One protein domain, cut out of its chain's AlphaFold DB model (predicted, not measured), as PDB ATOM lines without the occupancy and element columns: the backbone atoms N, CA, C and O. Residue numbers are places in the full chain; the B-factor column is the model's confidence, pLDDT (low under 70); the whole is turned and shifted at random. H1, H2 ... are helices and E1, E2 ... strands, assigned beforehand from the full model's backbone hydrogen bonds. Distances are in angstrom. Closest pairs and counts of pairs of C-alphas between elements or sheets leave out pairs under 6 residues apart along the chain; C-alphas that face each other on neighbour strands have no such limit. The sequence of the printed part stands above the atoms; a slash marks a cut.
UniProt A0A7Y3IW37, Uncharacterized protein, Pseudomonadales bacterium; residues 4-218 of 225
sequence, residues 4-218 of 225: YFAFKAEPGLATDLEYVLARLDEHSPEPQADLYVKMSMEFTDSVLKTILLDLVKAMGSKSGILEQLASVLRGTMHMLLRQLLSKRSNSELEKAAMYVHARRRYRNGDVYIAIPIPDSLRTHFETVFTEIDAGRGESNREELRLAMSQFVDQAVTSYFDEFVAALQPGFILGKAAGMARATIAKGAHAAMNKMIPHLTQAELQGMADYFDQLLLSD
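AT A GLANCE: This is residues 4 to 218 of the 225 residues of an uncharacterized protein of Pseudomonadales bacterium (UniProt A0A7Y3IW37). A small curled sheet of four strands sits over one side of a bundle of long helices, with H1 and H4 toward one end of the whole and H5 and H8 toward the other. Below the sheet, H2, H3, H7 and H6 stand side by side along the longest direction, with H2 and H6 nearest to the sheet and H3 and H7 on the far side from it. The printed part has 215 residues, with eight named helices and four named strands in the order E1, H1, H2, H3, H4, E2, E3, H5, H6, H7, H8, E4. The sheet runs E2, E3, E1, E4 and is antiparallel, and the class is mixed, helices and strands. The whole is compact, with a radius of gyration of the C-alphas of 18.0 A and spans of 59 by 40 by 30 A.

IN THESE COORDINATES: The sheet holds E2, residues 104 to 107; E3, residues 110 to 117, 20.6 A long from first to last C-alpha; E1, residues 4 to 8; and E4, residues 215 to 217. C-alpha 4 is at (70.789, 0.615, 309.552), and C-alpha 217 at (72.658, 1.813, 304.064). The longest helix is H6, residues 138 to 167, which covers 42.9 A from C-alpha 138 at (50.747, 18.312, 311.731). H7, residues 171 to 198, is 41.5 A long, H2, residues 33 to 58, is 36.0 A, and H3, residues 64 to 85, is 31.2 A. The shorter helices are H1, residues 11 to 25; H4, residues 90 to 103; H5, residues 119 to 136; and H8, residues 201 to 212.

HOW THE PARTS SIT: The sheet is strongly twisted and curled like part of a barrel; E2 and E4 are its edge strands. E2 and E3 form a hairpin, with N 105 and O 112 at 2.8 A. E3 and E1 are antiparallel, with N 5 and O 115 at 2.9 A. E1 and E4 are antiparallel too, with N 4 and O 216 at 2.8 A. H1 is on the sheet at a height of 9.9 A, over E3, and runs across the strands at 80 degrees to E3 on the local plane. H2, H5 and H6 only graze the sheet, H6 with residues 150 to 159. Seven helices, H2 to H8, form a bundle, a group of helices packed together. H2 is the hub, touching four helices, and has a kink of 31 degrees near residue 49. H2 and H3 form a hairpin at a shallow tilt of 13 degrees, closest at the C-alphas of Leu 52 and Leu 66, 5.7 A apart. H3 touches H7, running opposite ways, with the C-alphas of Leu 73 and Ile 184 closest at 6.0 A. H6 and H7 form a hairpin, closest at the C-alphas of Ser 149 and His 189, 6.1 A apart. H4 touches H6, closest at the C-alphas of Lys 95 and Ala 166, 5.8 A apart, and H5 touches H8, closest at the C-alphas of Phe 129 and Ala 208, 5.6 A apart. Every O i to N i+4 pair is within hydrogen-bond range in H1, H3 and H8; the counts are 20 of 22 in H2, 7 of 10 in H4, 12 of 14 in H5, 22 of 26 in H6 and 22 of 24 in H7.

THE WHOLE: The two C-alphas farthest apart are those of Pro 29 and Gly 135, at 59.2 A. The printed part has no cut, and no link is long; the link from H1 to H2 is short and the others are tight. The mean pLDDT of the printed part is 92.0, and no printed residue is under 70.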
ATOM      1  N   TYR A   4      70.318   0.526 308.189       95.19
ATOM      2  CA  TYR A   4      70.789   0.615 309.552       95.19
ATOM      3  C   TYR A   4      70.381   1.939 310.176       95.19
ATOM      4  O   TYR A   4      70.441   2.981 309.536       95.19
ATOM      5  N   PHE A   5      70.048   1.894 311.459       95.94
ATOM      6  CA  PHE A   5      70.101   3.070 312.308       95.94
ATOM      7  C   PHE A   5      71.488   3.098 312.933       95.94
ATOM      8  O   PHE A   5      71.832   2.194 313.704       95.94
ATOM      9  N   ALA A   6      72.292   4.086 312.556       95.75
ATOM     10  CA  ALA A   6      73.705   4.122 312.870       95.75
ATOM     11  C   ALA A   6      74.190   5.514 313.272       95.75
ATOM     12  O   ALA A   6      73.856   6.520 312.653       95.75
ATOM     13  N   PHE A   7      75.046   5.559 314.289       95.00
ATOM     14  CA  PHE A   7      75.680   6.786 314.759       95.00
ATOM     15  C   PHE A   7      77.157   6.555 315.054       95.00
ATOM     16  O   PHE A   7      77.579   5.448 315.399       95.00
ATOM     17  N   LYS A   8      77.955   7.614 314.907       94.31
ATOM     18  CA  LYS A   8      79.389   7.574 315.192       94.31
ATOM     19  C   LYS A   8      79.606   7.352 316.690       94.31
ATOM     20  O   LYS A   8      79.050   8.081 317.509       94.31
ATOM     21  N   ALA A   9      80.422   6.364 317.042       92.25
ATOM     22  CA  ALA A   9      80.831   6.141 318.419       92.25
ATOM     23  C   ALA A   9      81.701   7.311 318.902       92.25
ATOM     24  O   ALA A   9      82.568   7.804 318.174       92.25
ATOM     25  N   GLU A  10      81.488   7.753 320.141       89.81
ATOM     26  CA  GLU A  10      82.368   8.749 320.750       89.81
ATOM     27  C   GLU A  10      83.788   8.168 320.919       89.81
ATOM     28  O   GLU A  10      83.927   6.957 321.114       89.81
ATOM     29  N   PRO A  11      84.857   8.991 320.863       87.25
ATOM     30  CA  PRO A  11      86.236   8.491 320.859       87.25
ATOM     31  C   PRO A  11      86.577   7.553 322.026       87.25
ATOM     32  O   PRO A  11      87.298   6.574 321.833       87.25
ATOM     33  N   GLY A  12      86.038   7.829 323.220       86.69
ATOM     34  CA  GLY A  12      86.217   6.975 324.397       86.69
ATOM     35  C   GLY A  12      85.633   5.581 324.184       86.69
ATOM     36  O   GLY A  12      86.354   4.594 324.291       86.69
ATOM     37  N   LEU A  13      84.372   5.509 323.751       88.69
ATOM     38  CA  LEU A  13      83.713   4.241 323.463       88.69
ATOM     39  C   LEU A  13      84.396   3.483 322.319       88.69
ATOM     40  O   LEU A  13      84.577   2.277 322.417       88.69
ATOM     41  N   ALA A  14      84.798   4.166 321.244       88.94
ATOM     42  CA  ALA A  14      85.527   3.531 320.146       88.94
ATOM     43  C   ALA A  14      86.831   2.874 320.637       88.94
ATOM     44  O   ALA A  14      87.108   1.725 320.293       88.94
ATOM     45  N   THR A  15      87.575   3.574 321.498       88.94
ATOM     46  CA  THR A  15      88.815   3.072 322.107       88.94
ATOM     47  C   THR A  15      88.545   1.871 323.016       88.94
ATOM     48  O   THR A  15      89.209   0.843 322.890       88.94
ATOM     49  N   ASP A  16      87.550   1.966 323.900       86.56
ATOM     50  CA  ASP A  16      87.190   0.888 324.827       86.56
ATOM     51  C   ASP A  16      86.705  -0.367 324.082       86.56
ATOM     52  O   ASP A  16      87.062  -1.485 324.456       86.56
ATOM     53  N   LEU A  17      85.944  -0.197 322.993       86.69
ATOM     54  CA  LEU A  17      85.515  -1.295 322.123       86.69
ATOM     55  C   LEU A  17      86.707  -2.022 321.503       86.69
ATOM     56  O   LEU A  17      86.762  -3.249 321.531       86.69
ATOM     57  N   GLU A  18      87.656  -1.284 320.930       86.44
ATOM     58  CA  GLU A  18      88.857  -1.881 320.342       86.44
ATOM     59  C   GLU A  18      89.710  -2.586 321.396       86.44
ATOM     60  O   GLU A  18      90.174  -3.701 321.164       86.44
ATOM     61  N   TYR A  19      89.844  -1.984 322.576       87.19
ATOM     62  CA  TYR A  19      90.597  -2.557 323.681       87.19
ATOM     63  C   TYR A  19      89.992  -3.866 324.199       87.19
ATOM     64  O   TYR A  19      90.708  -4.850 324.384       87.19
ATOM     65  N   VAL A  20      88.670  -3.909 324.403       84.81
ATOM     66  CA  VAL A  20      87.970  -5.125 324.846       84.81
ATOM     67  C   VAL A  20      88.106  -6.248 323.821       84.81
ATOM     68  O   VAL A  20      88.326  -7.394 324.203       84.81
ATOM     69  N   LEU A  21      88.021  -5.930 322.527       83.19
ATOM     70  CA  LEU A  21      88.153  -6.925 321.462       83.19
ATOM     71  C   LEU A  21      89.585  -7.450 321.330       83.19
ATOM     72  O   LEU A  21      89.768  -8.655 321.213       83.19
ATOM     73  N   ALA A  22      90.601  -6.594 321.447       85.00
ATOM     74  CA  ALA A  22      91.991  -7.051 321.455       85.00
ATOM     75  C   ALA A  22      92.265  -8.021 322.621       85.00
ATOM     76  O   ALA A  22      92.919  -9.046 322.454       85.00
ATOM     77  N   ARG A  23      91.699  -7.745 323.804       81.69
ATOM     78  CA  ARG A  23      91.858  -8.615 324.981       81.69
ATOM     79  C   ARG A  23      91.111  -9.939 324.894       81.69
ATOM     80  O   ARG A  23      91.481 -10.879 325.601       81.69
ATOM     81  N   LEU A  24      90.068 -10.004 324.070       77.62
ATOM     82  CA  LEU A  24      89.427 -11.266 323.718       77.62
ATOM     83  C   LEU A  24      90.347 -12.136 322.879       77.62
ATOM     84  O   LEU A  24      90.535 -13.302 323.214       77.62
ATOM     85  N   ASP A  25      90.956 -11.555 321.846       76.44
ATOM     86  CA  ASP A  25      91.859 -12.276 320.945       76.44
ATOM     87  C   ASP A  25      93.091 -12.824 321.690       76.44
ATOM     88  O   ASP A  25      93.609 -13.891 321.365       76.44
ATOM     89  N   GLU A  26      93.536 -12.126 322.738       83.00
ATOM     90  CA  GLU A  26      94.655 -12.537 323.594       83.00
ATOM     91  C   GLU A  26      94.291 -13.596 324.656       83.00
ATOM     92  O   GLU A  26      95.183 -14.073 325.361       83.00
ATOM     93  N   HIS A  27      93.010 -13.962 324.808       78.56
ATOM     94  CA  HIS A  27      92.511 -14.856 325.867       78.56
ATOM     95  C   HIS A  27      93.051 -14.508 327.268       78.56
ATOM     96  O   HIS A  27      93.469 -15.383 328.035       78.56
ATOM     97  N   SER A  28      93.061 -13.213 327.609       76.19
ATOM     98  CA  SER A  28      93.691 -12.736 328.844       76.19
ATOM     99  C   SER A  28      93.121 -13.427 330.101       76.19
ATOM    100  O   SER A  28      91.895 -13.472 330.280       76.19
ATOM    101  N   PRO A  29      93.982 -13.922 331.017       78.38
ATOM    102  CA  PRO A  29      93.554 -14.531 332.275       78.38
ATOM    103  C   PRO A  29      93.155 -13.498 333.344       78.38
ATOM    104  O   PRO A  29      92.643 -13.879 334.396       78.38
ATOM    105  N   GLU A  30      93.392 -12.200 333.114       83.25
ATOM    106  CA  GLU A  30      93.039 -11.134 334.060       83.25
ATOM    107  C   GLU A  30      91.515 -10.961 334.157       83.25
ATOM    108  O   GLU A  30      90.846 -10.995 333.125       83.25
ATOM    109  N   PRO A  31      90.927 -10.734 335.346       82.50
ATOM    110  CA  PRO A  31      89.491 -10.477 335.467       82.50
ATOM    111  C   PRO A  31      89.057  -9.241 334.664       82.50
ATOM    112  O   PRO A  31      89.531  -8.136 334.922       82.50
ATOM    113  N   GLN A  32      88.120  -9.409 333.724       86.50
ATOM    114  CA  GLN A  32      87.683  -8.315 332.839       86.50
ATOM    115  C   GLN A  32      86.297  -7.744 333.182       86.50
ATOM    116  O   GLN A  32      85.839  -6.814 332.525       86.50
ATOM    117  N   ALA A  33      85.616  -8.250 334.213       88.56
ATOM    118  CA  ALA A  33      84.228  -7.878 334.512       88.56
ATOM    119  C   ALA A  33      84.001  -6.357 334.622       88.56
ATOM    120  O   ALA A  33      83.062  -5.837 334.021       88.56
ATOM    121  N   ASP A  34      84.882  -5.632 335.315       89.12
ATOM    122  CA  ASP A  34      84.762  -4.177 335.471       89.12
ATOM    123  C   ASP A  34      84.947  -3.425 334.147       89.12
ATOM    124  O   ASP A  34      84.219  -2.469 333.872       89.12
ATOM    125  N   LEU A  35      85.864  -3.894 333.294       87.50
ATOM    126  CA  LEU A  35      86.080  -3.341 331.959       87.50
ATOM    127  C   LEU A  35      84.822  -3.501 331.090       87.50
ATOM    128  O   LEU A  35      84.372  -2.545 330.464       87.50
ATOM    129  N   TYR A  36      84.205  -4.682 331.110       88.50
ATOM    130  CA  TYR A  36      82.978  -4.956 330.359       88.50
ATOM    131  C   TYR A  36      81.782  -4.160 330.873       88.50
ATOM    132  O   TYR A  36      80.970  -3.682 330.077       88.50
ATOM    133  N   VAL A  37      81.667  -4.002 332.194       91.06
ATOM    134  CA  VAL A  37      80.644  -3.149 332.811       91.06
ATOM    135  C   VAL A  37      80.824  -1.706 332.350       91.06
ATOM    136  O   VAL A  37      79.847  -1.108 331.899       91.06
ATOM    137  N   LYS A  38      82.049  -1.165 332.412       90.00
ATOM    138  CA  LYS A  38      82.371   0.197 331.958       90.00
ATOM    139  C   LYS A  38      82.005   0.393 330.485       90.00
ATOM    140  O   LYS A  38      81.171   1.244 330.189       90.00
ATOM    141  N   MET A  39      82.536  -0.446 329.595       90.31
ATOM    142  CA  MET A  39      82.275  -0.374 328.152       90.31
ATOM    143  C   MET A  39      80.771  -0.458 327.843       90.31
ATOM    144  O   MET A  39      80.249   0.311 327.040       90.31
ATOM    145  N   SER A  40      80.042  -1.365 328.502       90.50
ATOM    146  CA  SER A  40      78.599  -1.534 328.266       90.50
ATOM    147  C   SER A  40      77.776  -0.333 328.753       90.50
ATOM    148  O   SER A  40      76.745  -0.005 328.159       90.50
ATOM    149  N   MET A  41      78.217   0.336 329.826       92.50
ATOM    150  CA  MET A  41      77.615   1.590 330.290       92.50
ATOM    151  C   MET A  41      77.897   2.733 329.315       92.50
ATOM    152  O   MET A  41      76.961   3.418 328.924       92.50
ATOM    153  N   GLU A  42      79.136   2.886 328.843       91.75
ATOM    154  CA  GLU A  42      79.493   3.906 327.845       91.75
ATOM    155  C   GLU A  42      78.739   3.712 326.520       91.75
ATOM    156  O   GLU A  42      78.258   4.676 325.917       91.75
ATOM    157  N   PHE A  43      78.558   2.456 326.099       92.25
ATOM    158  CA  PHE A  43      77.715   2.106 324.958       92.25
ATOM    159  C   PHE A  43      76.266   2.546 325.182       92.25
ATOM    160  O   PHE A  43      75.678   3.213 324.330       92.25
ATOM    161  N   THR A  44      75.698   2.217 326.345       93.38
ATOM    162  CA  THR A  44      74.334   2.618 326.720       93.38
ATOM    163  C   THR A  44      74.185   4.138 326.717       93.38
ATOM    164  O   THR A  44      73.237   4.665 326.137       93.38
ATOM    165  N   ASP A  45      75.124   4.850 327.337       94.62
ATOM    166  CA  ASP A  45      75.109   6.305 327.413       94.62
ATOM    167  C   ASP A  45      75.193   6.944 326.025       94.62
ATOM    168  O   ASP A  45      74.450   7.888 325.751       94.62
ATOM    169  N   SER A  46      76.002   6.385 325.122       93.94
ATOM    170  CA  SER A  46      76.109   6.849 323.734       93.94
ATOM    171  C   SER A  46      74.807   6.649 322.950       93.94
ATOM    172  O   SER A  46      74.364   7.562 322.248       93.94
ATOM    173  N   VAL A  47      74.142   5.496 323.111       94.38
ATOM    174  CA  VAL A  47      72.827   5.226 322.497       94.38
ATOM    175  C   VAL A  47      71.774   6.206 323.020       94.38
ATOM    176  O   VAL A  47      71.071   6.836 322.230       94.38
ATOM    177  N   LEU A  48      71.670   6.375 324.343       95.62
ATOM    178  CA  LEU A  48      70.670   7.258 324.955       95.62
ATOM    179  C   LEU A  48      70.922   8.728 324.622       95.62
ATOM    180  O   LEU A  48      69.975   9.471 324.366       95.62
ATOM    181  N   LYS A  49      72.188   9.155 324.607       95.19
ATOM    182  CA  LYS A  49      72.561  10.507 324.201       95.19
ATOM    183  C   LYS A  49      72.133  10.775 322.763       95.19
ATOM    184  O   LYS A  49      71.472  11.781 322.535       95.19
ATOM    185  N   THR A  50      72.441   9.867 321.841       95.25
ATOM    186  CA  THR A  50      72.088  10.011 320.423       95.25
ATOM    187  C   THR A  50      70.569  10.033 320.242       95.25
ATOM    188  O   THR A  50      70.001  11.027 319.808       95.25
ATOM    189  N   ILE A  51      69.871   8.973 320.658       94.56
ATOM    190  CA  ILE A  51      68.439   8.813 320.357       94.56
ATOM    191  C   ILE A  51      67.572   9.863 321.069       94.56
ATOM    192  O   ILE A  51      66.526  10.242 320.549       94.56
ATOM    193  N   LEU A  52      67.973  10.322 322.262       94.56
ATOM    194  CA  LEU A  52      67.134  11.190 323.093       94.56
ATOM    195  C   LEU A  52      67.691  12.606 323.224       94.56
ATOM    196  O   LEU A  52      66.983  13.564 322.938       94.56
ATOM    197  N   LEU A  53      68.932  12.766 323.682       94.31
ATOM    198  CA  LEU A  53      69.448  14.086 324.065       94.31
ATOM    199  C   LEU A  53      69.850  14.935 322.858       94.31
ATOM    200  O   LEU A  53      69.604  16.138 322.839       94.31
ATOM    201  N   ASP A  54      70.466  14.324 321.853       95.31
ATOM    202  CA  ASP A  54      70.834  15.022 320.627       95.31
ATOM    203  C   ASP A  54      69.594  15.278 319.750       95.31
ATOM    204  O   ASP A  54      69.506  16.343 319.140       95.31
ATOM    205  N   LEU A  55      68.566  14.421 319.828       93.94
ATOM    206  CA  LEU A  55      67.242  14.697 319.261       93.94
ATOM    207  C   LEU A  55      66.596  15.959 319.860       93.94
ATOM    208  O   LEU A  55      66.077  16.790 319.120       93.94
ATOM    209  N   VAL A  56      66.639  16.146 321.189       92.56
ATOM    210  CA  VAL A  56      66.127  17.374 321.841       92.56
ATOM    211  C   VAL A  56      66.773  18.620 321.236       92.56
ATOM    212  O   VAL A  56      66.077  19.585 320.915       92.56
ATOM    213  N   LYS A  57      68.098  18.582 321.045       92.31
ATOM    214  CA  LYS A  57      68.849  19.687 320.437       92.31
ATOM    215  C   LYS A  57      68.431  19.915 318.988       92.31
ATOM    216  O   LYS A  57      68.238  21.064 318.609       92.31
ATOM    217  N   ALA A  58      68.276  18.846 318.209       92.94
ATOM    218  CA  ALA A  58      67.910  18.933 316.799       92.94
ATOM    219  C   ALA A  58      66.500  19.499 316.583       92.94
ATOM    220  O   ALA A  58      66.302  20.336 315.710       92.94
ATOM    221  N   MET A  59      65.540  19.136 317.437       92.00
ATOM    222  CA  MET A  59      64.199  19.731 317.416       92.00
ATOM    223  C   MET A  59      64.197  21.217 317.815       92.00
ATOM    224  O   MET A  59      63.187  21.890 317.641       92.00
ATOM    225  N   GLY A  60      65.277  21.737 318.417       85.44
ATOM    226  CA  GLY A  60      65.290  23.072 319.024       85.44
ATOM    227  C   GLY A  60      64.327  23.205 320.214       85.44
ATOM    228  O   GLY A  60      63.985  24.316 320.619       85.44
ATOM    229  N   SER A  61      63.882  22.075 320.771       77.25
ATOM    230  CA  SER A  61      62.836  22.003 321.790       77.25
ATOM    231  C   SER A  61      63.431  21.888 323.193       77.25
ATOM    232  O   SER A  61      64.506  21.330 323.391       77.25
ATOM    233  N   LYS A  62      62.703  22.351 324.215       71.44
ATOM    234  CA  LYS A  62      63.018  22.080 325.632       71.44
ATOM    235  C   LYS A  62      62.225  20.869 326.127       71.44
ATOM    236  O   LYS A  62      61.468  20.968 327.094       71.44
ATOM    237  N   SER A  63      62.335  19.734 325.437       73.75
ATOM    238  CA  SER A  63      61.561  18.536 325.781       73.75
ATOM    239  C   SER A  63      62.139  17.828 327.013       73.75
ATOM    240  O   SER A  63      62.833  16.816 326.917       73.75
ATOM    241  N   GLY A  64      61.791  18.329 328.204       87.56
ATOM    242  CA  GLY A  64      62.156  17.702 329.482       87.56
ATOM    243  C   GLY A  64      61.640  16.260 329.627       87.56
ATOM    244  O   GLY A  64      62.141  15.501 330.452       87.56
ATOM    245  N   ILE A  65      60.678  15.846 328.789       91.88
ATOM    246  CA  ILE A  65      60.192  14.463 328.706       91.88
ATOM    247  C   ILE A  65      61.310  13.521 328.239       91.88
ATOM    248  O   ILE A  65      61.488  12.459 328.836       91.88
ATOM    249  N   LEU A  66      62.066  13.892 327.200       93.19
ATOM    250  CA  LEU A  66      63.140  13.047 326.666       93.19
ATOM    251  C   LEU A  66      64.349  13.003 327.601       93.19
ATOM    252  O   LEU A  66      64.952  11.945 327.770       93.19
ATOM    253  N   GLU A  67      64.664  14.112 328.265       93.88
ATOM    254  CA  GLU A  67      65.716  14.156 329.287       93.88
ATOM    255  C   GLU A  67      65.364  13.272 330.492       93.88
ATOM    256  O   GLU A  67      66.185  12.472 330.953       93.88
ATOM    257  N   GLN A  68      64.118  13.358 330.970       94.31
ATOM    258  CA  GLN A  68      63.618  12.499 332.042       94.31
ATOM    259  C   GLN A  68      63.644  11.026 331.626       94.31
ATOM    260  O   GLN A  68      64.087  10.176 332.403       94.31
ATOM    261  N   LEU A  69      63.216  10.720 330.397       95.81
ATOM    262  CA  LEU A  69      63.282   9.371 329.848       95.81
ATOM    263  C   LEU A  69      64.728   8.860 329.820       95.81
ATOM    264  O   LEU A  69      64.993   7.770 330.322       95.81
ATOM    265  N   ALA A  70      65.670   9.654 329.307       96.00
ATOM    266  CA  ALA A  70      67.082   9.289 329.254       96.00
ATOM    267  C   ALA A  70      67.635   8.973 330.651       96.00
ATOM    268  O   ALA A  70      68.337   7.978 330.826       96.00
ATOM    269  N   SER A  71      67.273   9.766 331.666       96.31
ATOM    270  CA  SER A  71      67.680   9.512 333.051       96.31
ATOM    271  C   SER A  71      67.135   8.187 333.595       96.31
ATOM    272  O   SER A  71      67.872   7.447 334.251       96.31
ATOM    273  N   VAL A  72      65.859   7.877 333.338       96.50
ATOM    274  CA  VAL A  72      65.230   6.623 333.786       96.50
ATOM    275  C   VAL A  72      65.886   5.425 333.104       96.50
ATOM    276  O   VAL A  72      66.326   4.499 333.784       96.50
ATOM    277  N   LEU A  73      66.012   5.466 331.775       96.88
ATOM    278  CA  LEU A  73      66.598   4.388 330.979       96.88
ATOM    279  C   LEU A  73      68.053   4.135 331.369       96.88
ATOM    280  O   LEU A  73      68.425   2.983 331.590       96.88
ATOM    281  N   ARG A  74      68.851   5.198 331.547       97.44
ATOM    282  CA  ARG A  74      70.240   5.097 332.014       97.44
ATOM    283  C   ARG A  74      70.319   4.384 333.358       97.44
ATOM    284  O   ARG A  74      71.075   3.428 333.504       97.44
ATOM    285  N   GLY A  75      69.520   4.813 334.337       97.19
ATOM    286  CA  GLY A  75      69.505   4.205 335.668       97.19
ATOM    287  C   GLY A  75      69.129   2.722 335.630       97.19
ATOM    288  O   GLY A  75      69.818   1.891 336.229       97.19
ATOM    289  N   THR A  76      68.073   2.382 334.884       96.69
ATOM    290  CA  THR A  76      67.628   0.997 334.691       96.69
ATOM    291  C   THR A  76      68.712   0.140 334.035       96.69
ATOM    292  O   THR A  76      69.032  -0.933 334.550       96.69
ATOM    293  N   MET A  77      69.324   0.619 332.950       96.06
ATOM    294  CA  MET A  77      70.363  -0.118 332.231       96.06
ATOM    295  C   MET A  77      71.641  -0.272 333.050       96.06
ATOM    296  O   MET A  77      72.158  -1.378 333.158       96.06
ATOM    297  N   HIS A  78      72.127   0.785 333.702       96.38
ATOM    298  CA  HIS A  78      73.338   0.710 334.525       96.38
ATOM    299  C   HIS A  78      73.178  -0.271 335.688       96.38
ATOM    300  O   HIS A  78      74.112  -1.002 336.021       96.38
ATOM    301  N   MET A  79      71.999  -0.311 336.312       95.56
ATOM    302  CA  MET A  79      71.711  -1.299 337.348       95.56
ATOM    303  C   MET A  79      71.732  -2.721 336.781       95.56
ATOM    304  O   MET A  79      72.398  -3.590 337.346       95.56
ATOM    305  N   LEU A  80      71.048  -2.947 335.657       95.00
ATOM    306  CA  LEU A  80      70.983  -4.259 335.022       95.00
ATOM    307  C   LEU A  80      72.367  -4.744 334.570       95.00
ATOM    308  O   LEU A  80      72.724  -5.885 334.843       95.00
ATOM    309  N   LEU A  81      73.172  -3.885 333.943       94.38
ATOM    310  CA  LEU A  81      74.516  -4.224 333.468       94.38
ATOM    311  C   LEU A  81      75.433  -4.681 334.607       94.38
ATOM    312  O   LEU A  81      76.099  -5.706 334.476       94.38
ATOM    313  N   ARG A  82      75.406  -3.999 335.761       94.88
ATOM    314  CA  ARG A  82      76.142  -4.457 336.956       94.88
ATOM    315  C   ARG A  82      75.677  -5.840 337.402       94.88
ATOM    316  O   ARG A  82      76.488  -6.716 337.673       94.88
ATOM    317  N   GLN A  83      74.365  -6.063 337.452       92.19
ATOM    318  CA  GLN A  83      73.815  -7.361 337.854       92.19
ATOM    319  C   GLN A  83      74.168  -8.482 336.868       92.19
ATOM    320  O   GLN A  83      74.404  -9.613 337.293       92.19
ATOM    321  N   LEU A  84      74.205  -8.176 335.570       90.81
ATOM    322  CA  LEU A  84      74.439  -9.151 334.511       90.81
ATOM    323  C   LEU A  84      75.913  -9.496 334.300       90.81
ATOM    324  O   LEU A  84      76.178 -10.625 333.889       90.81
ATOM    325  N   LEU A  85      76.835  -8.560 334.547       91.69
ATOM    326  CA  LEU A  85      78.240  -8.681 334.138       91.69
ATOM    327  C   LEU A  85      79.227  -8.793 335.311       91.69
ATOM    328  O   LEU A  85      80.211  -9.516 335.189       91.69
ATOM    329  N   SER A  86      78.976  -8.158 336.465       89.12
ATOM    330  CA  SER A  86      79.989  -7.997 337.533       89.12
ATOM    331  C   SER A  86      80.488  -9.294 338.188       89.12
ATOM    332  O   SER A  86      81.446  -9.256 338.951       89.12
ATOM    333  N   LYS A  87      79.834 -10.437 337.952       87.38
ATOM    334  CA  LYS A  87      80.215 -11.741 338.531       87.38
ATOM    335  C   LYS A  87      80.485 -12.817 337.482       87.38
ATOM    336  O   LYS A  87      80.546 -13.993 337.830       87.38
ATOM    337  N   ARG A  88      80.577 -12.431 336.211       85.88
ATOM    338  CA  ARG A  88      80.787 -13.376 335.116       85.88
ATOM    339  C   ARG A  88      82.261 -13.675 334.919       85.88
ATOM    340  O   ARG A  88      83.113 -12.816 335.132       85.88
ATOM    341  N   SER A  89      82.534 -14.904 334.508       87.19
ATOM    342  CA  SER A  89      83.859 -15.313 334.053       87.19
ATOM    343  C   SER A  89      84.210 -14.654 332.715       87.19
ATOM    344  O   SER A  89      83.319 -14.244 331.968       87.19
ATOM    345  N   ASN A  90      85.503 -14.582 332.383       86.00
ATOM    346  CA  ASN A  90      85.950 -14.005 331.112       86.00
ATOM    347  C   ASN A  90      85.286 -14.692 329.908       86.00
ATOM    348  O   ASN A  90      84.779 -13.989 329.045       86.00
ATOM    349  N   SER A  91      85.174 -16.028 329.907       83.38
ATOM    350  CA  SER A  91      84.530 -16.798 328.826       83.38
ATOM    351  C   SER A  91      83.038 -16.476 328.648       83.38
ATOM    352  O   SER A  91      82.505 -16.506 327.540       83.38
ATOM    353  N   GLU A  92      82.330 -16.143 329.728       84.69
ATOM    354  CA  GLU A  92      80.943 -15.681 329.642       84.69
ATOM    355  C   GLU A  92      80.834 -14.240 329.132       84.69
ATOM    356  O   GLU A  92      79.855 -13.900 328.464       84.69
ATOM    357  N   LEU A  93      81.820 -13.397 329.449       85.12
ATOM    358  CA  LEU A  93      81.885 -12.014 328.982       85.12
ATOM    359  C   LEU A  93      82.196 -11.933 327.481       85.12
ATOM    360  O   LEU A  93      81.690 -11.026 326.826       85.12
ATOM    361  N   GLU A  94      82.904 -12.908 326.900       83.44
ATOM    362  CA  GLU A  94      83.187 -12.929 325.452       83.44
ATOM    363  C   GLU A  94      81.913 -12.857 324.611       83.44
ATOM    364  O   GLU A  94      81.847 -12.099 323.646       83.44
ATOM    365  N   LYS A  95      80.846 -13.550 325.027       83.12
ATOM    366  CA  LYS A  95      79.540 -13.483 324.350       83.12
ATOM    367  C   LYS A  95      78.963 -12.064 324.344       83.12
ATOM    368  O   LYS A  95      78.352 -11.647 323.361       83.12
ATOM    369  N   ALA A  96      79.172 -11.317 325.427       82.06
ATOM    370  CA  ALA A  96      78.741  -9.928 325.553       82.06
ATOM    371  C   ALA A  96      79.523  -9.018 324.597       82.06
ATOM    372  O   ALA A  96      78.929  -8.197 323.901       82.06
ATOM    373  N   ALA A  97      80.843  -9.187 324.513       82.12
ATOM    374  CA  ALA A  97      81.654  -8.410 323.583       82.12
ATOM    375  C   ALA A  97      81.399  -8.789 322.123       82.12
ATOM    376  O   ALA A  97      81.336  -7.896 321.286       82.12
ATOM    377  N   MET A  98      81.159 -10.065 321.806       83.69
ATOM    378  CA  MET A  98      80.752 -10.482 320.459       83.69
ATOM    379  C   MET A  98      79.427  -9.842 320.038       83.69
ATOM    380  O   MET A  98      79.278  -9.421 318.891       83.69
ATOM    381  N   TYR A  99      78.473  -9.727 320.967       88.12
ATOM    382  CA  TYR A  99      77.244  -8.986 320.719       88.12
ATOM    383  C   TYR A  99      77.549  -7.530 320.333       88.12
ATOM    384  O   TYR A  99      77.073  -7.065 319.298       88.12
ATOM    385  N   VAL A 100      78.378  -6.826 321.112       84.44
ATOM    386  CA  VAL A 100      78.718  -5.421 320.834       84.44
ATOM    387  C   VAL A 100      79.511  -5.292 319.526       84.44
ATOM    388  O   VAL A 100      79.228  -4.412 318.713       84.44
ATOM    389  N   HIS A 101      80.426  -6.228 319.260       84.19
ATOM    390  CA  HIS A 101      81.177  -6.324 318.011       84.19
ATOM    391  C   HIS A 101      80.260  -6.406 316.790       84.19
ATOM    392  O   HIS A 101      80.475  -5.701 315.808       84.19
ATOM    393  N   ALA A 102      79.194  -7.207 316.860       87.31
ATOM    394  CA  ALA A 102      78.254  -7.374 315.754       87.31
ATOM    395  C   ALA A 102      77.495  -6.082 315.386       87.31
ATOM    396  O   ALA A 102      76.981  -5.972 314.270       87.31
ATOM    397  N   ARG A 103      77.435  -5.094 316.292       89.25
ATOM    398  CA  ARG A 103      76.841  -3.766 316.048       89.25
ATOM    399  C   ARG A 103      77.861  -2.738 315.579       89.25
ATOM    400  O   ARG A 103      77.478  -1.652 315.160       89.25
ATOM    401  N   ARG A 104      79.150  -3.062 315.627       89.94
ATOM    402  CA  ARG A 104      80.201  -2.176 315.143       89.94
ATOM    403  C   ARG A 104      80.158  -2.109 313.619       89.94
ATOM    404  O   ARG A 104      80.047  -3.130 312.940       89.94
ATOM    405  N   ARG A 105      80.259  -0.906 313.073       91.12
ATOM    406  CA  ARG A 105      80.456  -0.637 311.646       91.12
ATOM    407  C   ARG A 105      81.553   0.403 311.469       91.12
ATOM    408  O   ARG A 105      81.956   1.043 312.436       91.12
ATOM    409  N   TYR A 106      82.022   0.560 310.241       90.62
ATOM    410  CA  TYR A 106      83.050   1.523 309.883       90.62
ATOM    411  C   TYR A 106      82.606   2.398 308.719       90.62
ATOM    412  O   TYR A 106      81.997   1.908 307.770       90.62
ATOM    413  N   ARG A 107      82.965   3.681 308.782       90.50
ATOM    414  CA  ARG A 107      82.835   4.646 307.682       90.50
ATOM    415  C   ARG A 107      84.020   5.595 307.730       90.50
ATOM    416  O   ARG A 107      84.231   6.252 308.739       90.50
ATOM    417  N   ASN A 108      84.811   5.658 306.659       88.88
ATOM    418  CA  ASN A 108      85.995   6.529 306.568       88.88
ATOM    419  C   ASN A 108      86.982   6.393 307.751       88.88
ATOM    420  O   ASN A 108      87.590   7.372 308.170       88.88
ATOM    421  N   GLY A 109      87.129   5.182 308.302       86.44
ATOM    422  CA  GLY A 109      87.991   4.906 309.459       86.44
ATOM    423  C   GLY A 109      87.351   5.180 310.825       86.44
ATOM    424  O   GLY A 109      87.883   4.724 311.831       86.44
ATOM    425  N   ASP A 110      86.194   5.839 310.869       91.00
ATOM    426  CA  ASP A 110      85.445   6.060 312.103       91.00
ATOM    427  C   ASP A 110      84.606   4.835 312.478       91.00
ATOM    428  O   ASP A 110      84.010   4.180 311.617       91.00
ATOM    429  N   VAL A 111      84.519   4.569 313.783       91.81
ATOM    430  CA  VAL A 111      83.675   3.519 314.357       91.81
ATOM    431  C   VAL A 111      82.242   4.023 314.504       91.81
ATOM    432  O   VAL A 111      81.997   5.089 315.066       91.81
ATOM    433  N   TYR A 112      81.290   3.225 314.037       93.75
ATOM    434  CA  TYR A 112      79.856   3.449 314.164       93.75
ATOM    435  C   TYR A 112      79.216   2.323 314.972       93.75
ATOM    436  O   TYR A 112      79.625   1.163 314.882       93.75
ATOM    437  N   ILE A 113      78.181   2.668 315.729       93.44
ATOM    438  CA  ILE A 113      77.239   1.713 316.309       93.44
ATOM    439  C   ILE A 113      76.035   1.665 315.387       93.44
ATOM    440  O   ILE A 113      75.469   2.710 315.085       93.44
ATOM    441  N   ALA A 114      75.655   0.469 314.954       94.25
ATOM    442  CA  ALA A 114      74.571   0.255 314.015       94.25
ATOM    443  C   ALA A 114      73.664  -0.894 314.461       94.25
ATOM    444  O   ALA A 114      74.137  -1.974 314.829       94.25
ATOM    445  N   ILE A 115      72.357  -0.676 314.350       94.62
ATOM    446  CA  ILE A 115      71.352  -1.740 314.422       94.62
ATOM    447  C   ILE A 115      70.638  -1.858 313.079       94.62
ATOM    448  O   ILE A 115      70.425  -0.838 312.420       94.62
ATOM    449  N   PRO A 116      70.282  -3.075 312.641       94.12
ATOM    450  CA  PRO A 116      69.525  -3.244 311.412       94.12
ATOM    451  C   PRO A 116      68.136  -2.615 311.556       94.12
ATOM    452  O   PRO A 116      67.506  -2.705 312.614       94.12
ATOM    453  N   ILE A 117      67.659  -2.012 310.472       95.19
ATOM    454  CA  ILE A 117      66.307  -1.471 310.350       95.19
ATOM    455  C   ILE A 117      65.566  -2.258 309.267       95.19
ATOM    456  O   ILE A 117      66.092  -2.398 308.162       95.19
ATOM    457  N   PRO A 118      64.362  -2.786 309.554       95.12
ATOM    458  CA  PRO A 118      63.537  -3.427 308.537       95.12
ATOM    459  C   PRO A 118      63.198  -2.463 307.395       95.12
ATOM    460  O   PRO A 118      62.859  -1.306 307.646       95.12
ATOM    461  N   ASP A 119      63.190  -2.957 306.155       93.69
ATOM    462  CA  ASP A 119      62.855  -2.147 304.972       93.69
ATOM    463  C   ASP A 119      61.481  -1.468 305.099       93.69
ATOM    464  O   ASP A 119      61.303  -0.327 304.674       93.69
ATOM    465  N   SER A 120      60.518  -2.139 305.740       95.19
ATOM    466  CA  SER A 120      59.196  -1.572 306.028       95.19
ATOM    467  C   SER A 120      59.264  -0.356 306.952       95.19
ATOM    468  O   SER A 120      58.580   0.630 306.701       95.19
ATOM    469  N   LEU A 121      60.106  -0.399 307.988       96.50
ATOM    470  CA  LEU A 121      60.300   0.720 308.909       96.50
ATOM    471  C   LEU A 121      61.046   1.871 308.225       96.50
ATOM    472  O   LEU A 121      60.658   3.024 308.387       96.50
ATOM    473  N   ARG A 122      62.065   1.572 307.410       95.31
ATOM    474  CA  ARG A 122      62.757   2.592 306.606       95.31
ATOM    475  C   ARG A 122      61.794   3.309 305.662       95.31
ATOM    476  O   ARG A 122      61.729   4.530 305.682       95.31
ATOM    477  N   THR A 123      61.007   2.548 304.906       95.44
ATOM    478  CA  THR A 123      60.013   3.094 303.965       95.44
ATOM    479  C   THR A 123      58.967   3.944 304.691       95.44
ATOM    480  O   THR A 123      58.533   4.981 304.188       95.44
ATOM    481  N   HIS A 124      58.563   3.523 305.894       96.94
ATOM    482  CA  HIS A 124      57.625   4.276 306.717       96.94
ATOM    483  C   HIS A 124      58.217   5.624 307.153       96.94
ATOM    484  O   HIS A 124      57.562   6.651 306.988       96.94
ATOM    485  N   PHE A 125      59.471   5.644 307.621       97.25
ATOM    486  CA  PHE A 125      60.174   6.892 307.922       97.25
ATOM    487  C   PHE A 125      60.299   7.800 306.699       97.25
ATOM    488  O   PHE A 125      59.898   8.953 306.781       97.25
ATOM    489  N   GLU A 126      60.757   7.284 305.555       96.00
ATOM    490  CA  GLU A 126      60.894   8.061 304.311       96.00
ATOM    491  C   GLU A 126      59.569   8.719 303.893       96.00
ATOM    492  O   GLU A 126      59.535   9.892 303.513       96.00
ATOM    493  N   THR A 127      58.461   7.979 304.011       96.88
ATOM    494  CA  THR A 127      57.118   8.489 303.697       96.88
ATOM    495  C   THR A 127      56.736   9.631 304.637       96.88
ATOM    496  O   THR A 127      56.331  10.700 304.184       96.88
ATOM    497  N   VAL A 128      56.899   9.433 305.947       97.62
ATOM    498  CA  VAL A 128      56.554  10.441 306.956       97.62
ATOM    499  C   VAL A 128      57.442  11.682 306.838       97.62
ATOM    500  O   VAL A 128      56.939  12.799 306.943       97.62
ATOM    501  N   PHE A 129      58.742  11.513 306.601       97.69
ATOM    502  CA  PHE A 129      59.684  12.626 306.465       97.69
ATOM    503  C   PHE A 129      59.373  13.460 305.222       97.69
ATOM    504  O   PHE A 129      59.265  14.675 305.333       97.69
ATOM    505  N   THR A 130      59.058  12.822 304.089       97.94
ATOM    506  CA  THR A 130      58.611  13.524 302.869       97.94
ATOM    507  C   THR A 130      57.382  14.404 303.125       97.94
ATOM    508  O   THR A 130      57.263  15.515 302.605       97.94
ATOM    509  N   GLU A 131      56.438  13.917 303.927       98.25
ATOM    510  CA  GLU A 131      55.247  14.680 304.290       98.25
ATOM    511  C   GLU A 131      55.562  15.855 305.227       98.25
ATOM    512  O   GLU A 131      54.995  16.942 305.072       98.25
ATOM    513  N   ILE A 132      56.475  15.657 306.180       97.94
ATOM    514  CA  ILE A 132      56.962  16.716 307.068       97.94
ATOM    515  C   ILE A 132      57.666  17.802 306.245       97.94
ATOM    516  O   ILE A 132      57.268  18.962 306.368       97.94
ATOM    517  N   ASP A 133      58.577  17.441 305.340       97.38
ATOM    518  CA  ASP A 133      59.299  18.364 304.449       97.38
ATOM    519  C   ASP A 133      58.350  19.218 303.605       97.38
ATOM    520  O   ASP A 133      58.580  20.401 303.348       97.38
ATOM    521  N   ALA A 134      57.229  18.627 303.194       97.75
ATOM    522  CA  ALA A 134      56.209  19.305 302.413       97.75
ATOM    523  C   ALA A 134      55.262  20.188 303.254       97.75
ATOM    524  O   ALA A 134      54.221  20.629 302.754       97.75
ATOM    525  N   GLY A 135      55.590  20.435 304.527       97.56
ATOM    526  CA  GLY A 135      54.817  21.273 305.444       97.56
ATOM    527  C   GLY A 135      53.571  20.597 306.020       97.56
ATOM    528  O   GLY A 135      52.719  21.280 306.587       97.56
ATOM    529  N   ARG A 136      53.434  19.272 305.872       97.81
ATOM    530  CA  ARG A 136      52.268  18.483 306.310       97.81
ATOM    531  C   ARG A 136      52.551  17.667 307.573       97.81
ATOM    532  O   ARG A 136      51.921  16.634 307.805       97.81
ATOM    533  N   GLY A 137      53.475  18.120 308.420       95.38
ATOM    534  CA  GLY A 137      53.848  17.408 309.640       95.38
ATOM    535  C   GLY A 137      52.695  17.297 310.637       95.38
ATOM    536  O   GLY A 137      52.492  16.233 311.217       95.38
ATOM    537  N   GLU A 138      51.875  18.342 310.790       94.62
ATOM    538  CA  GLU A 138      50.747  18.312 311.731       94.62
ATOM    539  C   GLU A 138      49.718  17.223 311.404       94.62
ATOM    540  O   GLU A 138      49.245  16.538 312.312       94.62
ATOM    541  N   SER A 139      49.401  17.037 310.118       95.81
ATOM    542  CA  SER A 139      48.488  15.986 309.652       95.81
ATOM    543  C   SER A 139      49.117  14.591 309.675       95.81
ATOM    544  O   SER A 139      48.383  13.610 309.689       95.81
ATOM    545  N   ASN A 140      50.449  14.498 309.723       96.50
ATOM    546  CA  ASN A 140      51.203  13.240 309.742       96.50
ATOM    547  C   ASN A 140      51.743  12.863 311.133       96.50
ATOM    548  O   ASN A 140      52.495  11.898 311.264       96.50
ATOM    549  N   ARG A 141      51.341  13.572 312.201       95.50
ATOM    550  CA  ARG A 141      51.773  13.272 313.581       95.50
ATOM    551  C   ARG A 141      51.480  11.831 314.000       95.50
ATOM    552  O   ARG A 141      52.286  11.243 314.715       95.50
ATOM    553  N   GLU A 142      50.345  11.269 313.583       96.19
ATOM    554  CA  GLU A 142      49.994   9.890 313.940       96.19
ATOM    555  C   GLU A 142      50.887   8.872 313.226       96.19
ATOM    556  O   GLU A 142      51.420   7.980 313.883       96.19
ATOM    557  N   GLU A 143      51.148   9.052 311.930       97.19
ATOM    558  CA  GLU A 143      52.078   8.196 311.182       97.19
ATOM    559  C   GLU A 143      53.501   8.299 311.749       97.19
ATOM    560  O   GLU A 143      54.142   7.281 312.011       97.19
ATOM    561  N   LEU A 144      53.965   9.508 312.098       96.81
ATOM    562  CA  LEU A 144      55.243   9.680 312.796       96.81
ATOM    563  C   LEU A 144      55.268   8.935 314.135       96.81
ATOM    564  O   LEU A 144      56.246   8.263 314.460       96.81
ATOM    565  N   ARG A 145      54.194   9.022 314.926       96.25
ATOM    566  CA  ARG A 145      54.082   8.318 316.211       96.25
ATOM    567  C   ARG A 145      54.119   6.800 316.032       96.25
ATOM    568  O   ARG A 145      54.719   6.106 316.860       96.25
ATOM    569  N   LEU A 146      53.503   6.280 314.971       96.81
ATOM    570  CA  LEU A 146      53.527   4.861 314.622       96.81
ATOM    571  C   LEU A 146      54.923   4.415 314.172       96.81
ATOM    572  O   LEU A 146      55.436   3.443 314.730       96.81
ATOM    573  N   ALA A 147      55.571   5.144 313.258       97.12
ATOM    574  CA  ALA A 147      56.941   4.868 312.819       97.12
ATOM    575  C   ALA A 147      57.927   4.884 314.001       97.12
ATOM    576  O   ALA A 147      58.708   3.955 314.198       97.12
ATOM    577  N   MET A 148      57.815   5.882 314.879       96.44
ATOM    578  CA  MET A 148      58.629   5.968 316.092       96.44
ATOM    579  C   MET A 148      58.351   4.838 317.082       96.44
ATOM    580  O   MET A 148      59.273   4.360 317.737       96.44
ATOM    581  N   SER A 149      57.105   4.375 317.191       96.50
ATOM    582  CA  SER A 149      56.775   3.216 318.028       96.50
ATOM    583  C   SER A 149      57.401   1.934 317.478       96.50
ATOM    584  O   SER A 149      58.007   1.186 318.241       96.50
ATOM    585  N   GLN A 150      57.342   1.720 316.162       97.31
ATOM    586  CA  GLN A 150      58.018   0.599 315.501       97.31
ATOM    587  C   GLN A 150      59.539   0.663 315.697       97.31
ATOM    588  O   GLN A 150      60.181  -0.359 315.936       97.31
ATOM    589  N   PHE A 151      60.121   1.864 315.651       97.38
ATOM    590  CA  PHE A 151      61.535   2.062 315.955       97.38
ATOM    591  C   PHE A 151      61.878   1.758 317.413       97.38
ATOM    592  O   PHE A 151      62.889   1.111 317.662       97.38
ATOM    593  N   VAL A 152      61.046   2.166 318.379       96.56
ATOM    594  CA  VAL A 152      61.235   1.809 319.794       96.56
ATOM    595  C   VAL A 152      61.278   0.293 319.962       96.56
ATOM    596  O   VAL A 152      62.199  -0.212 320.605       96.56
ATOM    597  N   ASP A 153      60.341  -0.432 319.354       97.44
ATOM    598  CA  ASP A 153      60.318  -1.894 319.409       97.44
ATOM    599  C   ASP A 153      61.584  -2.498 318.785       97.44
ATOM    600  O   ASP A 153      62.257  -3.315 319.418       97.44
ATOM    601  N   GLN A 154      61.973  -2.029 317.595       97.31
ATOM    602  CA  GLN A 154      63.186  -2.478 316.909       97.31
ATOM    603  C   GLN A 154      64.458  -2.191 317.721       97.31
ATOM    604  O   GLN A 154      65.354  -3.036 317.801       97.31
ATOM    605  N   ALA A 155      64.545  -1.017 318.348       96.19
ATOM    606  CA  ALA A 155      65.671  -0.609 319.176       96.19
ATOM    607  C   ALA A 155      65.740  -1.426 320.473       96.19
ATOM    608  O   ALA A 155      66.823  -1.875 320.844       96.19
ATOM    609  N   VAL A 156      64.609  -1.679 321.140       96.88
ATOM    610  CA  VAL A 156      64.556  -2.552 322.324       96.88
ATOM    611  C   VAL A 156      64.985  -3.966 321.951       96.88
ATOM    612  O   VAL A 156      65.832  -4.541 322.632       96.88
ATOM    613  N   THR A 157      64.490  -4.523 320.849       96.25
ATOM    614  CA  THR A 157      64.930  -5.849 320.406       96.25
ATOM    615  C   THR A 157      66.433  -5.875 320.118       96.25
ATOM    616  O   THR A 157      67.159  -6.694 320.687       96.25
ATOM    617  N   SER A 158      66.917  -4.921 319.321       95.12
ATOM    618  CA  SER A 158      68.305  -4.911 318.855       95.12
ATOM    619  C   SER A 158      69.310  -4.620 319.966       95.12
ATOM    620  O   SER A 158      70.347  -5.287 320.020       95.12
ATOM    621  N   TYR A 159      69.038  -3.634 320.832       94.06
ATOM    622  CA  TYR A 159      69.948  -3.180 321.895       94.06
ATOM    623  C   TYR A 159      69.804  -3.952 323.209       94.06
ATOM    624  O   TYR A 159      70.774  -4.084 323.951       94.06
ATOM    625  N   PHE A 160      68.607  -4.452 323.517       94.88
ATOM    626  CA  PHE A 160      68.320  -5.074 324.807       94.88
ATOM    627  C   PHE A 160      68.118  -6.582 324.685       94.88
ATOM    628  O   PHE A 160      68.860  -7.346 325.304       94.88
ATOM    629  N   ASP A 161      67.128  -7.023 323.904       95.44
ATOM    630  CA  ASP A 161      66.716  -8.434 323.899       95.44
ATOM    631  C   ASP A 161      67.843  -9.338 323.398       95.44
ATOM    632  O   ASP A 161      68.175 -10.336 324.039       95.44
ATOM    633  N   GLU A 162      68.493  -8.949 322.302       94.19
ATOM    634  CA  GLU A 162      69.620  -9.694 321.741       94.19
ATOM    635  C   GLU A 162      70.850  -9.705 322.669       94.19
ATOM    636  O   GLU A 162      71.532 -10.727 322.770       94.19
ATOM    637  N   PHE A 163      71.107  -8.617 323.407       91.94
ATOM    638  CA  PHE A 163      72.197  -8.558 324.389       91.94
ATOM    639  C   PHE A 163      71.942  -9.509 325.559       91.94
ATOM    640  O   PHE A 163      72.793 -10.319 325.934       91.94
ATOM    641  N   VAL A 164      70.739  -9.439 326.132       92.50
ATOM    642  CA  VAL A 164      70.327 -10.306 327.238       92.50
ATOM    643  C   VAL A 164      70.328 -11.769 326.796       92.50
ATOM    644  O   VAL A 164      70.785 -12.628 327.549       92.50
ATOM    645  N   ALA A 165      69.879 -12.062 325.573       91.44
ATOM    646  CA  ALA A 165      69.915 -13.408 325.013       91.44
ATOM    647  C   ALA A 165      71.350 -13.946 324.887       91.44
ATOM    648  O   ALA A 165      71.599 -15.087 325.283       91.44
ATOM    649  N   ALA A 166      72.303 -13.126 324.423       89.06
ATOM    650  CA  ALA A 166      73.715 -13.510 324.311       89.06
ATOM    651  C   ALA A 166      74.325 -13.912 325.666       89.06
ATOM    652  O   ALA A 166      75.145 -14.828 325.744       89.06
ATOM    653  N   LEU A 167      73.877 -13.276 326.750       87.88
ATOM    654  CA  LEU A 167      74.338 -13.555 328.109       87.88
ATOM    655  C   LEU A 167      73.702 -14.797 328.750       87.88
ATOM    656  O   LEU A 167      74.193 -15.248 329.786       87.88
ATOM    657  N   GLN A 168      72.611 -15.333 328.195       86.19
ATOM    658  CA  GLN A 168      71.898 -16.506 328.727       86.19
ATOM    659  C   GLN A 168      71.699 -16.444 330.261       86.19
ATOM    660  O   GLN A 168      72.189 -17.310 330.992       86.19
ATOM    661  N   PRO A 169      71.066 -15.384 330.802       85.44
ATOM    662  CA  PRO A 169      70.939 -15.218 332.242       85.44
ATOM    663  C   PRO A 169      70.111 -16.345 332.864       85.44
ATOM    664  O   PRO A 169      69.082 -16.758 332.330       85.44
ATOM    665  N   GLY A 170      70.522 -16.792 334.053       86.25
ATOM    666  CA  GLY A 170      69.690 -17.664 334.880       86.25
ATOM    667  C   GLY A 170      68.368 -16.991 335.270       86.25
ATOM    668  O   GLY A 170      68.217 -15.772 335.187       86.25
ATOM    669  N   PHE A 171      67.410 -17.779 335.759       83.12
ATOM    670  CA  PHE A 171      66.018 -17.364 335.994       83.12
ATOM    671  C   PHE A 171      65.834 -16.020 336.728       83.12
ATOM    672  O   PHE A 171      64.996 -15.210 336.333       83.12
ATOM    673  N   ILE A 172      66.617 -15.760 337.783       83.12
ATOM    674  CA  ILE A 172      66.514 -14.524 338.580       83.12
ATOM    675  C   ILE A 172      66.922 -13.301 337.750       83.12
ATOM    676  O   ILE A 172      66.178 -12.323 337.678       83.12
ATOM    677  N   LEU A 173      68.078 -13.372 337.090       88.25
ATOM    678  CA  LEU A 173      68.575 -12.292 336.237       88.25
ATOM    679  C   LEU A 173      67.714 -12.131 334.977       88.25
ATOM    680  O   LEU A 173      67.500 -11.009 334.531       88.25
ATOM    681  N   GLY A 174      67.133 -13.221 334.465       91.75
ATOM    682  CA  GLY A 174      66.145 -13.181 333.386       91.75
ATOM    683  C   GLY A 174      64.878 -12.411 333.774       91.75
ATOM    684  O   GLY A 174      64.399 -11.584 333.002       91.75
ATOM    685  N   LYS A 175      64.362 -12.596 334.998       93.31
ATOM    686  CA  LYS A 175      63.236 -11.796 335.516       93.31
ATOM    687  C   LYS A 175      63.587 -10.317 335.667       93.31
ATOM    688  O   LYS A 175      62.784  -9.467 335.284       93.31
ATOM    689  N   ALA A 176      64.769 -10.007 336.207       93.00
ATOM    690  CA  ALA A 176      65.245  -8.628 336.327       93.00
ATOM    691  C   ALA A 176      65.357  -7.952 334.951       93.00
ATOM    692  O   ALA A 176      64.849  -6.844 334.770       93.00
ATOM    693  N   ALA A 177      65.917  -8.655 333.963       94.69
ATOM    694  CA  ALA A 177      65.972  -8.193 332.582       94.69
ATOM    695  C   ALA A 177      64.568  -7.976 331.990       94.69
ATOM    696  O   ALA A 177      64.313  -6.935 331.396       94.69
ATOM    697  N   GLY A 178      63.619  -8.890 332.216       95.94
ATOM    698  CA  GLY A 178      62.235  -8.723 331.759       95.94
ATOM    699  C   GLY A 178      61.545  -7.477 332.332       95.94
ATOM    700  O   GLY A 178      60.859  -6.757 331.606       95.94
ATOM    701  N   MET A 179      61.768  -7.171 333.616       95.62
ATOM    702  CA  MET A 179      61.259  -5.939 334.234       95.62
ATOM    703  C   MET A 179      61.918  -4.690 333.642       95.62
ATOM    704  O   MET A 179      61.222  -3.726 333.324       95.62
ATOM    705  N   ALA A 180      63.241  -4.708 333.459       96.12
ATOM    706  CA  ALA A 180      63.973  -3.609 332.836       96.12
ATOM    707  C   ALA A 180      63.475  -3.339 331.407       96.12
ATOM    708  O   ALA A 180      63.121  -2.203 331.093       96.12
ATOM    709  N   ARG A 181      63.334  -4.389 330.587       97.31
ATOM    710  CA  ARG A 181      62.769  -4.315 329.232       97.31
ATOM    711  C   ARG A 181      61.401  -3.640 329.222       97.31
ATOM    712  O   ARG A 181      61.163  -2.728 328.437       97.31
ATOM    713  N   ALA A 182      60.498  -4.078 330.104       97.06
ATOM    714  CA  ALA A 182      59.145  -3.542 330.180       97.06
ATOM    715  C   ALA A 182      59.132  -2.057 330.573       97.06
ATOM    716  O   ALA A 182      58.363  -1.287 330.000       97.06
ATOM    717  N   THR A 183      59.986  -1.653 331.517       96.31
ATOM    718  CA  THR A 183      60.153  -0.246 331.913       96.31
ATOM    719  C   THR A 183      60.666   0.604 330.751       96.31
ATOM    720  O   THR A 183      60.099   1.661 330.485       96.31
ATOM    721  N   ILE A 184      61.690   0.129 330.034       95.50
ATOM    722  CA  ILE A 184      62.296   0.839 328.899       95.50
ATOM    723  C   ILE A 184      61.278   1.023 327.772       95.50
ATOM    724  O   ILE A 184      61.014   2.158 327.376       95.50
ATOM    725  N   ALA A 185      60.654  -0.065 327.308       96.88
ATOM    726  CA  ALA A 185      59.692  -0.018 326.208       96.88
ATOM    727  C   ALA A 185      58.494   0.883 326.548       96.88
ATOM    728  O   ALA A 185      58.161   1.800 325.797       96.88
ATOM    729  N   LYS A 186      57.881   0.695 327.728       97.25
ATOM    730  CA  LYS A 186      56.742   1.524 328.156       97.25
ATOM    731  C   LYS A 186      57.122   2.994 328.300       97.25
ATOM    732  O   LYS A 186      56.344   3.849 327.884       97.25
ATOM    733  N   GLY A 187      58.287   3.287 328.878       96.12
ATOM    734  CA  GLY A 187      58.782   4.653 329.019       96.12
ATOM    735  C   GLY A 187      58.956   5.335 327.663       96.12
ATOM    736  O   GLY A 187      58.474   6.450 327.472       96.12
ATOM    737  N   ALA A 188      59.579   4.641 326.708       96.00
ATOM    738  CA  ALA A 188      59.817   5.162 325.370       96.00
ATOM    739  C   ALA A 188      58.509   5.420 324.599       96.00
ATOM    740  O   ALA A 188      58.301   6.537 324.123       96.00
ATOM    741  N   HIS A 189      57.575   4.460 324.561       97.00
ATOM    742  CA  HIS A 189      56.267   4.688 323.928       97.00
ATOM    743  C   HIS A 189      55.478   5.813 324.606       97.00
ATOM    744  O   HIS A 189      54.876   6.640 323.924       97.00
ATOM    745  N   ALA A 190      55.484   5.877 325.941       96.25
ATOM    746  CA  ALA A 190      54.793   6.936 326.671       96.25
ATOM    747  C   ALA A 190      55.364   8.322 326.340       96.25
ATOM    748  O   ALA A 190      54.598   9.269 326.167       96.25
ATOM    749  N   ALA A 191      56.688   8.442 326.212       94.31
ATOM    750  CA  ALA A 191      57.329   9.686 325.803       94.31
ATOM    751  C   ALA A 191      56.910  10.104 324.387       94.31
ATOM    752  O   ALA A 191      56.523  11.255 324.200       94.31
ATOM    753  N   MET A 192      56.911   9.179 323.420       92.69
ATOM    754  CA  MET A 192      56.480   9.467 322.043       92.69
ATOM    755  C   MET A 192      55.012   9.894 321.985       92.69
ATOM    756  O   MET A 192      54.695  10.936 321.414       92.69
ATOM    757  N   ASN A 193      54.130   9.150 322.658       94.38
ATOM    758  CA  ASN A 193      52.699   9.452 322.716       94.38
ATOM    759  C   ASN A 193      52.405  10.801 323.378       94.38
ATOM    760  O   ASN A 193      51.417  11.443 323.041       94.38
ATOM    761  N   LYS A 194      53.241  11.224 324.331       94.00
ATOM    762  CA  LYS A 194      53.077  12.504 325.022       94.00
ATOM    763  C   LYS A 194      53.684  13.670 324.245       94.00
ATOM    764  O   LYS A 194      53.155  14.768 324.318       94.00
ATOM    765  N   MET A 195      54.804  13.462 323.562       92.94
ATOM    766  CA  MET A 195      55.568  14.541 322.937       92.94
ATOM    767  C   MET A 195      55.075  14.864 321.523       92.94
ATOM    768  O   MET A 195      54.787  16.022 321.241       92.94
ATOM    769  N   ILE A 196      54.945  13.855 320.653       94.31
ATOM    770  CA  ILE A 196      54.683  14.037 319.213       94.31
ATOM    771  C   ILE A 196      53.408  14.853 318.923       94.31
ATOM    772  O   ILE A 196      53.471  15.744 318.074       94.31
ATOM    773  N   PRO A 197      52.275  14.654 319.635       94.31
ATOM    774  CA  PRO A 197      51.060  15.441 319.403       94.31
ATOM    775  C   PRO A 197      51.220  16.955 319.593       94.31
ATOM    776  O   PRO A 197      50.387  17.720 319.109       94.31
ATOM    777  N   HIS A 198      52.257  17.388 320.313       93.25
ATOM    778  CA  HIS A 198      52.478  18.785 320.685       93.25
ATOM    779  C   HIS A 198      53.655  19.438 319.956       93.25
ATOM    780  O   HIS A 198      53.904  20.620 320.178       93.25
ATOM    781  N   LEU A 199      54.365  18.701 319.095       94.56
ATOM    782  CA  LEU A 199      55.469  19.258 318.317       94.56
ATOM    783  C   LEU A 199      54.939  20.189 317.229       94.56
ATOM    784  O   LEU A 199      54.038  19.826 316.467       94.56
ATOM    785  N   THR A 200      55.519  21.378 317.136       95.56
ATOM    786  CA  THR A 200      55.309  22.310 316.024       95.56
ATOM    787  C   THR A 200      55.875  21.744 314.720       95.56
ATOM    788  O   THR A 200      56.713  20.846 314.734       95.56
ATOM    789  N   GLN A 201      55.474  22.300 313.573       96.56
ATOM    790  CA  GLN A 201      56.044  21.921 312.273       96.56
ATOM    791  C   GLN A 201      57.581  22.025 312.246       96.56
ATOM    792  O   GLN A 201      58.240  21.153 311.693       96.56
ATOM    793  N   ALA A 202      58.158  23.060 312.866       96.19
ATOM    794  CA  ALA A 202      59.610  23.233 312.923       96.19
ATOM    795  C   ALA A 202      60.295  22.159 313.786       96.19
ATOM    796  O   ALA A 202      61.342  21.643 313.408       96.19
ATOM    797  N   GLU A 203      59.696  21.784 314.919       96.44
ATOM    798  CA  GLU A 203      60.223  20.704 315.763       96.44
ATOM    799  C   GLU A 203      60.083  19.333 315.085       96.44
ATOM    800  O   GLU A 203      60.987  18.508 315.189       96.44
ATOM    801  N   LEU A 204      58.981  19.097 314.360       97.06
ATOM    802  CA  LEU A 204      58.789  17.890 313.548       97.06
ATOM    803  C   LEU A 204      59.853  17.783 312.451       97.06
ATOM    804  O   LEU A 204      60.415  16.707 312.268       97.06
ATOM    805  N   GLN A 205      60.170  18.895 311.780       97.06
ATOM    806  CA  GLN A 205      61.253  18.957 310.797       97.06
ATOM    807  C   GLN A 205      62.603  18.621 311.436       97.06
ATOM    808  O   GLN A 205      63.297  17.727 310.968       97.06
ATOM    809  N   GLY A 206      62.945  19.265 312.557       96.19
ATOM    810  CA  GLY A 206      64.206  18.994 313.254       96.19
ATOM    811  C   GLY A 206      64.332  17.543 313.733       96.19
ATOM    812  O   GLY A 206      65.430  16.989 313.754       96.19
ATOM    813  N   MET A 207      63.215  16.901 314.085       95.69
ATOM    814  CA  MET A 207      63.174  15.471 314.389       95.69
ATOM    815  C   MET A 207      63.403  14.600 313.146       95.69
ATOM    816  O   MET A 207      64.197  13.662 313.222       95.69
ATOM    817  N   ALA A 208      62.719  14.896 312.038       96.88
ATOM    818  CA  ALA A 208      62.849  14.165 310.778       96.88
ATOM    819  C   ALA A 208      64.279  14.257 310.226       96.88
ATOM    820  O   ALA A 208      64.921  13.226 310.042       96.88
ATOM    821  N   ASP A 209      64.817  15.474 310.102       96.94
ATOM    822  CA  ASP A 209      66.179  15.736 309.621       96.94
ATOM    823  C   ASP A 209      67.229  14.996 310.455       96.94
ATOM    824  O   ASP A 209      68.221  14.486 309.933       96.94
ATOM    825  N   TYR A 210      67.029  14.951 311.776       96.56
ATOM    826  CA  TYR A 210      67.942  14.264 312.679       96.56
ATOM    827  C   TYR A 210      67.894  12.749 312.506       96.56
ATOM    828  O   TYR A 210      68.941  12.110 312.441       96.56
ATOM    829  N   PHE A 211      66.696  12.164 312.440       95.31
ATOM    830  CA  PHE A 211      66.556  10.721 312.263       95.31
ATOM    831  C   PHE A 211      67.028  10.260 310.887       95.31
ATOM    832  O   PHE A 211      67.680   9.220 310.809       95.31
ATOM    833  N   ASP A 212      66.757  11.025 309.829       95.25
ATOM    834  CA  ASP A 212      67.180  10.695 308.467       95.25
ATOM    835  C   ASP A 212      68.709  10.581 308.356       95.25
ATOM    836  O   ASP A 212      69.231   9.605 307.822       95.25
ATOM    837  N   GLN A 213      69.454  11.480 309.011       95.00
ATOM    838  CA  GLN A 213      70.924  11.420 309.075       95.00
ATOM    839  C   GLN A 213      71.475  10.155 309.752       95.00
ATOM    840  O   GLN A 213      72.644   9.806 309.556       95.00
ATOM    841  N   LEU A 214      70.663   9.487 310.575       95.88
ATOM    842  CA  LEU A 214      71.025   8.252 311.266       95.88
ATOM    843  C   LEU A 214      70.607   7.004 310.480       95.88
ATOM    844  O   LEU A 214      71.039   5.905 310.831       95.88
ATOM    845  N   LEU A 215      69.795   7.139 309.427       94.06
ATOM    846  CA  LEU A 215      69.392   6.042 308.551       94.06
ATOM    847  C   LEU A 215      70.420   5.863 307.429       94.06
ATOM    848  O   LEU A 215      70.372   6.524 306.398       94.06
ATOM    849  N   LEU A 216      71.347   4.929 307.625       92.38
ATOM    850  CA  LEU A 216      72.414   4.618 306.673       92.38
ATOM    851  C   LEU A 216      72.166   3.269 305.994       92.38
ATOM    852  O   LEU A 216      71.468   2.403 306.524       92.38
ATOM    853  N   SER A 217      72.762   3.059 304.828       87.75
ATOM    854  CA  SER A 217      72.658   1.813 304.064       87.75
ATOM    855  C   SER A 217      74.026   1.238 303.712       87.75
ATOM    856  O   SER A 217      75.030   1.946 303.726       87.75
ATOM    857  N   ASP A 218      74.104  -0.048 303.378       79.56
ATOM    858  CA  ASP A 218      75.302  -0.565 302.704       79.56
ATOM    859  C   ASP A 218      75.427   0.065 301.299       79.56
ATOM    860  O   ASP A 218      74.437   0.064 300.557       79.56
TER     861      ASP A 218